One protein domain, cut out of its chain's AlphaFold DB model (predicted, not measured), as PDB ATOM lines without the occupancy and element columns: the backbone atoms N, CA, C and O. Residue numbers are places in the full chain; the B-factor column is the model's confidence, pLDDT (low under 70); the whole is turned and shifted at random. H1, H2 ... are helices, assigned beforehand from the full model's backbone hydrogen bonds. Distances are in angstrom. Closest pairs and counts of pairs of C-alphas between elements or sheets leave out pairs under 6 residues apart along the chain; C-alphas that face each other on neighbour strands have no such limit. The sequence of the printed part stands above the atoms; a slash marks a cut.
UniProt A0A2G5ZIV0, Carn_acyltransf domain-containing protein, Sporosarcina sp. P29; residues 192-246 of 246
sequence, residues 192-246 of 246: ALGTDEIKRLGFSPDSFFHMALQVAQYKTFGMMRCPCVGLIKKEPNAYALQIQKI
ATOM      1  N   ALA A 192      26.902 -29.568  22.440       86.44
ATOM      2  CA  ALA A 192      27.024 -28.369  21.610       86.44
ATOM      3  C   ALA A 192      25.677 -27.765  21.173       86.44
ATOM      4  O   ALA A 192      25.631 -26.600  20.776       86.44
ATOM      5  N   LEU A 193      24.597 -28.551  21.180       86.00
ATOM      6  CA  LEU A 193      23.276 -28.121  20.727       86.00
ATOM      7  C   LEU A 193      22.189 -28.959  21.405       86.00
ATOM      8  O   LEU A 193      22.243 -30.188  21.352       86.00
ATOM      9  N   GLY A 194      21.191 -28.294  21.985       89.94
ATOM     10  CA  GLY A 194      20.062 -28.929  22.649       89.94
ATOM     11  C   GLY A 194      18.724 -28.689  21.954       89.94
ATOM     12  O   GLY A 194      18.596 -27.990  20.944       89.94
ATOM     13  N   THR A 195      17.690 -29.287  22.539       90.75
ATOM     14  CA  THR A 195      16.296 -29.189  22.093       90.75
ATOM     15  C   THR A 195      15.815 -27.738  22.008       90.75
ATOM     16  O   THR A 195      15.103 -27.380  21.067       90.75
ATOM     17  N   ASP A 196      16.201 -26.893  22.964       93.31
ATOM     18  CA  ASP A 196      15.720 -25.513  23.049       93.31
ATOM     19  C   ASP A 196      16.349 -24.621  21.977       93.31
ATOM     20  O   ASP A 196      15.655 -23.805  21.371       93.31
ATOM     21  N   GLU A 197      17.637 -24.804  21.679       93.12
ATOM     22  CA  GLU A 197      18.319 -24.142  20.565       93.12
ATOM     23  C   GLU A 197      17.649 -24.494  19.234       93.12
ATOM     24  O   GLU A 197      17.338 -23.600  18.446       93.12
ATOM     25  N   ILE A 198      17.381 -25.783  18.997       93.56
ATOM     26  CA  ILE A 198      16.765 -26.254  17.748       93.56
ATOM     27  C   ILE A 198      15.357 -25.670  17.586       93.56
ATOM     28  O   ILE A 198      15.009 -25.175  16.510       93.56
ATOM     29  N   LYS A 199      14.571 -25.649  18.669       93.94
ATOM     30  CA  LYS A 199      13.243 -25.024  18.681       93.94
ATOM     31  C   LYS A 199      13.313 -23.522  18.401       93.94
ATOM     32  O   LYS A 199      12.503 -23.025  17.622       93.94
ATOM     33  N   ARG A 200      14.288 -22.793  18.966       95.25
ATOM     34  CA  ARG A 200      14.492 -21.353  18.685       95.25
ATOM     35  C   ARG A 200      14.830 -21.075  17.221       95.25
ATOM     36  O   ARG A 200      14.475 -20.016  16.714       95.25
ATOM     37  N   LEU A 201      15.477 -22.018  16.538       93.56
ATOM     38  CA  LEU A 201      15.754 -21.946  15.101       93.56
ATOM     39  C   LEU A 201      14.536 -22.297  14.224       93.56
ATOM     40  O   LEU A 201      14.634 -22.222  13.001       93.56
ATOM     41  N   GLY A 202      13.394 -22.659  14.820       94.12
ATOM     42  CA  GLY A 202      12.155 -22.968  14.104       94.12
ATOM     43  C   GLY A 202      12.067 -24.400  13.570       94.12
ATOM     44  O   GLY A 202      11.226 -24.674  12.716       94.12
ATOM     45  N   PHE A 203      12.910 -25.316  14.052       93.38
ATOM     46  CA  PHE A 203      12.905 -26.718  13.632       93.38
ATOM     47  C   PHE A 203      12.342 -27.647  14.713       93.38
ATOM     48  O   PHE A 203      12.462 -27.391  15.912       93.38
ATOM     49  N   SER A 204      11.772 -28.773  14.275       93.94
ATOM     50  CA  SER A 204      11.524 -29.914  15.160       93.94
ATOM     51  C   SER A 204      12.865 -30.570  15.528       93.94
ATOM     52  O   SER A 204      13.625 -30.899  14.611       93.94
ATOM     53  N   PRO A 205      13.162 -30.796  16.824       90.69
ATOM     54  CA  PRO A 205      14.361 -31.509  17.275       90.69
ATOM     55  C   PRO A 205      14.550 -32.870  16.599       90.69
ATOM     56  O   PRO A 205      15.649 -33.189  16.150       90.69
ATOM     57  N   ASP A 206      13.465 -33.627  16.454       87.56
ATOM     58  CA  ASP A 206      13.469 -34.952  15.831       87.56
ATOM     59  C   ASP A 206      13.819 -34.883  14.335       87.56
ATOM     60  O   ASP A 206      14.747 -35.534  13.854       87.56
ATOM     61  N   SER A 207      13.154 -33.989  13.597       89.94
ATOM     62  CA  SER A 207      13.440 -33.794  12.173       89.94
ATOM     63  C   SER A 207      14.858 -33.267  11.944       89.94
ATOM     64  O   SER A 207      15.523 -33.678  10.992       89.94
ATOM     65  N   PHE A 208      15.343 -32.382  12.820       91.62
ATOM     66  CA  PHE A 208      16.721 -31.897  12.786       91.62
ATOM     67  C   PHE A 208      17.716 -33.045  12.986       91.62
ATOM     68  O   PHE A 208      18.651 -33.182  12.193       91.62
ATOM     69  N   PHE A 209      17.490 -33.905  13.985       89.88
ATOM     70  CA  PHE A 209      18.319 -35.082  14.234       89.88
ATOM     71  C   PHE A 209      18.330 -36.033  13.033       89.88
ATOM     72  O   PHE A 209      19.403 -36.418  12.567       89.88
ATOM     73  N   HIS A 210      17.169 -36.359  12.461       89.00
ATOM     74  CA  HIS A 210      17.093 -37.234  11.292       89.00
ATOM     75  C   HIS A 210      17.796 -36.650  10.058       89.00
ATOM     76  O   HIS A 210      18.476 -37.388   9.342       89.00
ATOM     77  N   MET A 211      17.709 -35.337   9.821       91.88
ATOM     78  CA  MET A 211      18.479 -34.680   8.755       91.88
ATOM     79  C   MET A 211      19.986 -34.721   9.027       91.88
ATOM     80  O   MET A 211      20.762 -35.033   8.122       91.88
ATOM     81  N   ALA A 212      20.413 -34.451  10.263       90.69
ATOM     82  CA  ALA A 212      21.817 -34.538  10.654       90.69
ATOM     83  C   ALA A 212      22.364 -35.964  10.472       90.69
ATOM     84  O   ALA A 212      23.449 -36.141   9.912       90.69
ATOM     85  N   LEU A 213      21.580 -36.978  10.851       89.81
ATOM     86  CA  LEU A 213      21.904 -38.387  10.650       89.81
ATOM     87  C   LEU A 213      22.046 -38.725   9.160       89.81
ATOM     88  O   LEU A 213      23.015 -39.375   8.773       89.81
ATOM     89  N   GLN A 214      21.141 -38.241   8.308       91.19
ATOM     90  CA  GLN A 214      21.232 -38.428   6.857       91.19
ATOM     91  C   GLN A 214      22.483 -37.773   6.253       91.19
ATOM     92  O   GLN A 214      23.190 -38.394   5.456       91.19
ATOM     93  N   VAL A 215      22.827 -36.552   6.675       93.44
ATOM     94  CA  VAL A 215      24.068 -35.883   6.247       93.44
ATOM     95  C   VAL A 215      25.301 -36.670   6.702       93.44
ATOM     96  O   VAL A 215      26.240 -36.836   5.920       93.44
ATOM     97  N   ALA A 216      25.312 -37.182   7.936       90.88
ATOM     98  CA  ALA A 216      26.398 -38.017   8.446       90.88
ATOM     99  C   ALA A 216      26.537 -39.328   7.651       90.88
ATOM    100  O   ALA A 216      27.651 -39.706   7.281       90.88
ATOM    101  N   GLN A 217      25.421 -39.984   7.318       90.75
ATOM    102  CA  GLN A 217      25.411 -41.172   6.462       90.75
ATOM    103  C   GLN A 217      25.976 -40.867   5.072       90.75
ATOM    104  O   GLN A 217      26.862 -41.586   4.612       90.75
ATOM    105  N   TYR A 218      25.543 -39.777   4.434       93.69
ATOM    106  CA  TYR A 218      26.047 -39.386   3.118       93.69
ATOM    107  C   TYR A 218      27.550 -39.080   3.142       93.69
ATOM    108  O   TYR A 218      28.286 -39.561   2.284       93.69
ATOM    109  N   LYS A 219      28.036 -38.352   4.156       94.81
ATOM    110  CA  LYS A 219      29.473 -38.072   4.327       94.81
ATOM    111  C   LYS A 219      30.308 -39.335   4.561       94.81
ATOM    112  O   LYS A 219      31.456 -39.379   4.135       94.81
ATOM    113  N   THR A 220      29.743 -40.341   5.227       92.25
ATOM    114  CA  THR A 220      30.454 -41.580   5.585       92.25
ATOM    115  C   THR A 220      30.439 -42.608   4.452       92.25
ATOM    116  O   THR A 220      31.441 -43.278   4.214       92.25
ATOM    117  N   PHE A 221      29.312 -42.751   3.747       91.94
ATOM    118  CA  PHE A 221      29.095 -43.813   2.754       91.94
ATOM    119  C   PHE A 221      29.026 -43.316   1.304       91.94
ATOM    120  O   PHE A 221      28.952 -44.138   0.394       91.94
ATOM    121  N   GLY A 222      28.994 -42.002   1.070       93.69
ATOM    122  CA  GLY A 222      28.812 -41.398  -0.256       93.69
ATOM    123  C   GLY A 222      27.390 -41.515  -0.823       93.69
ATOM    124  O   GLY A 222      27.146 -41.109  -1.956       93.69
ATOM    125  N   MET A 223      26.446 -42.072  -0.059       90.38
ATOM    126  CA  MET A 223      25.050 -42.245  -0.460       90.38
ATOM    127  C   MET A 223      24.106 -42.190   0.742       90.38
ATOM    128  O   MET A 223      24.487 -42.532   1.862       90.38
ATOM    129  N   MET A 224      22.865 -41.776   0.489       85.44
ATOM    130  CA  MET A 224      21.787 -41.754   1.482       85.44
ATOM    131  C   MET A 224      21.270 -43.177   1.711       85.44
ATOM    132  O   MET A 224      21.128 -43.948   0.760       85.44
ATOM    133  N   ARG A 225      20.975 -43.535   2.963       82.50
ATOM    134  CA  ARG A 225      20.409 -44.843   3.330       82.50
ATOM    135  C   ARG A 225      19.096 -44.660   4.081       82.50
ATOM    136  O   ARG A 225      18.820 -43.593   4.620       82.50
ATOM    137  N   CYS A 226      18.273 -45.708   4.104       77.81
ATOM    138  CA  CYS A 226      17.025 -45.681   4.863       77.81
ATOM    139  C   CYS A 226      17.327 -45.411   6.354       77.81
ATOM    140  O   CYS A 226      18.106 -46.165   6.942       77.81
ATOM    141  N   PRO A 227      16.740 -44.367   6.972       66.38
ATOM    142  CA  PRO A 227      17.004 -44.018   8.368       66.38
ATOM    143  C   PRO A 227      16.394 -45.010   9.365       66.38
ATOM    144  O   PRO A 227      16.855 -45.079  10.496       66.38
ATOM    145  N   CYS A 228      15.390 -45.794   8.955       59.75
ATOM    146  CA  CYS A 228      14.633 -46.681   9.843       59.75
ATOM    147  C   CYS A 228      15.305 -48.042  10.102       59.75
ATOM    148  O   CYS A 228      14.704 -48.907  10.730       59.75
ATOM    149  N   VAL A 229      16.514 -48.279   9.584       44.97
ATOM    150  CA  VAL A 229      17.187 -49.582   9.667       44.97
ATOM    151  C   VAL A 229      18.479 -49.425  10.458       44.97
ATOM    152  O   VAL A 229      19.435 -48.809   9.980       44.97
ATOM    153  N   GLY A 230      18.522 -50.014  11.657       41.91
ATOM    154  CA  GLY A 230      19.774 -50.272  12.362       41.91
ATOM    155  C   GLY A 230      20.715 -51.024  11.422       41.91
ATOM    156  O   GLY A 230      20.371 -52.079  10.892       41.91
ATOM    157  N   LEU A 231      21.873 -50.435  11.129       38.88
ATOM    158  CA  LEU A 231      22.832 -50.988  10.178       38.88
ATOM    159  C   LEU A 231      23.487 -52.243  10.778       38.88
ATOM    160  O   LEU A 231      24.545 -52.162  11.393       38.88
ATOM    161  N   ILE A 232      22.875 -53.412  10.581       38.19
ATOM    162  CA  ILE A 232      23.493 -54.702  10.899       38.19
ATOM    163  C   ILE A 232      24.471 -55.043   9.771       38.19
ATOM    164  O   ILE A 232      24.084 -55.260   8.621       38.19
ATOM    165  N   LYS A 233      25.764 -55.082  10.093       33.59
ATOM    166  CA  LYS A 233      26.820 -55.511   9.175       33.59
ATOM    167  C   LYS A 233      26.880 -57.044   9.173       33.59
ATOM    168  O   LYS A 233      27.485 -57.624  10.064       33.59
ATOM    169  N   LYS A 234      26.289 -57.706   8.174       36.12
ATOM    170  CA  LYS A 234      26.539 -59.133   7.888       36.12
ATOM    171  C   LYS A 234      27.377 -59.259   6.612       36.12
ATOM    172  O   LYS A 234      26.830 -59.243   5.522       36.12
ATOM    173  N   GLU A 235      28.697 -59.372   6.791       31.86
ATOM    174  CA  GLU A 235      29.702 -59.737   5.770       31.86
ATOM    175  C   GLU A 235      29.812 -58.859   4.492       31.86
ATOM    176  O   GLU A 235      28.968 -58.006   4.231       31.86
ATOM    177  N   PRO A 236      30.916 -58.959   3.712       40.44
ATOM    178  CA  PRO A 236      31.334 -57.875   2.819       40.44
ATOM    179  C   PRO A 236      30.427 -57.592   1.614       40.44
ATOM    180  O   PRO A 236      30.565 -56.515   1.049       40.44
ATOM    181  N   ASN A 237      29.545 -58.509   1.191       34.19
ATOM    182  CA  ASN A 237      28.917 -58.421  -0.139       34.19
ATOM    183  C   ASN A 237      27.453 -58.906  -0.254       34.19
ATOM    184  O   ASN A 237      27.001 -59.155  -1.370       34.19
ATOM    185  N   ALA A 238      26.674 -59.026   0.829       29.12
ATOM    186  CA  ALA A 238      25.251 -59.372   0.691       29.12
ATOM    187  C   ALA A 238      24.363 -58.737   1.771       29.12
ATOM    188  O   ALA A 238      24.447 -59.071   2.948       29.12
ATOM    189  N   TYR A 239      23.458 -57.847   1.354       32.50
ATOM    190  CA  TYR A 239      22.384 -57.332   2.202       32.50
ATOM    191  C   TYR A 239      21.217 -58.329   2.197       32.50
ATOM    192  O   TYR A 239      20.549 -58.484   1.177       32.50
ATOM    193  N   ALA A 240      20.951 -58.992   3.324       25.70
ATOM    194  CA  ALA A 240      19.705 -59.729   3.529       25.70
ATOM    195  C   ALA A 240      18.713 -58.839   4.292       25.70
ATOM    196  O   ALA A 240      18.974 -58.432   5.423       25.70
ATOM    197  N   LEU A 241      17.591 -58.517   3.644       30.52
ATOM    198  CA  LEU A 241      16.455 -57.815   4.237       30.52
ATOM    199  C   LEU A 241      15.702 -58.754   5.184       30.52
ATOM    200  O   LEU A 241      15.217 -59.795   4.748       30.52
ATOM    201  N   GLN A 242      15.510 -58.348   6.437       23.89
ATOM    202  CA  GLN A 242      14.416 -58.865   7.254       23.89
ATOM    203  C   GLN A 242      13.548 -57.680   7.672       23.89
ATOM    204  O   GLN A 242      13.957 -56.817   8.440       23.89
ATOM    205  N   ILE A 243      12.372 -57.605   7.054       28.00
ATOM    206  CA  ILE A 243      11.356 -56.587   7.307       28.00
ATOM    207  C   ILE A 243      10.500 -57.111   8.460       28.00
ATOM    208  O   ILE A 243       9.762 -58.076   8.269       28.00
ATOM    209  N   GLN A 244      10.563 -56.483   9.632       22.31
ATOM    210  CA  GLN A 244       9.438 -56.508  10.563       22.31
ATOM    211  C   GLN A 244       8.652 -55.217  10.346       22.31
ATOM    212  O   GLN A 244       9.148 -54.120  10.584       22.31
ATOM    213  N   LYS A 245       7.456 -55.370   9.771       22.84
ATOM    214  CA  LYS A 245       6.446 -54.314   9.696       22.84
ATOM    215  C   LYS A 245       5.940 -54.035  11.113       22.84
ATOM    216  O   LYS A 245       5.647 -54.991  11.828       22.84
ATOM    217  N   ILE A 246       5.856 -52.749  11.449       35.28
ATOM    218  CA  ILE A 246       5.010 -52.204  12.521       35.28
ATOM    219  C   ILE A 246       3.548 -52.396  12.108       35.28
ATOM    220  O   ILE A 246       3.271 -52.225  10.893       35.28
TER     221      ILE A 246
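AT A GLANCE: This is residues 192 to 246 of the 246 residues of the protein "Carn_acyltransf domain-containing protein" of Sporosarcina sp. P29 (UniProt A0A2G5ZIV0). A short helix, H1, and a longer one, H2, meet at a corner like an L, and a long tail with no named element, residues 222 to 246, follows H2. The tail first folds back beside H2, then swings away, and its residues 233 to 239 stick out. The printed part has 55 residues with two named helices, H1 then H2 along the chain, and no named strand; the class is all helix, though only 23 residues, under half, are in named elements. The whole is only just loose, close to extended, with a radius of gyration of the C-alphas of 14.9 A, and its outline is only just flat, with spans of 43 by 29 by 16 A.

IN THESE COORDINATES: H1 is residues 195 to 200, 8.7 A from first to last C-alpha, and begins with C-alpha 195 at (16.296, -29.189, 22.093). H2 is residues 205 to 221, 24.1 A long, from C-alpha 205 at (14.361, -31.509, 17.275) to C-alpha 221 at (29.095, -43.813, 2.754).

HOW THE PARTS SIT: A tight link of 4 residues joins H1 to H2. The two helices touch only at the corner by this link, H2 with residues 205 to 208 alone. Their closest C-alphas, those of Thr 195 and Pro 205, are 5.7 A apart. Their lines are about perpendicular, at 77 degrees, and their centres are 17.0 A apart. In H1 and H2 every O i to N i+4 pair is within hydrogen-bond range.

THE WHOLE: The two C-alphas farthest apart, those of Arg 200 and Asn 237, are 44.0 A apart. The printed part has no cut and ends at Ile 246, the chain's last residue. Residues 233 to 239 stand free. The mean pLDDT of the printed part is 70.8, and residues 227 to 246 are under 70.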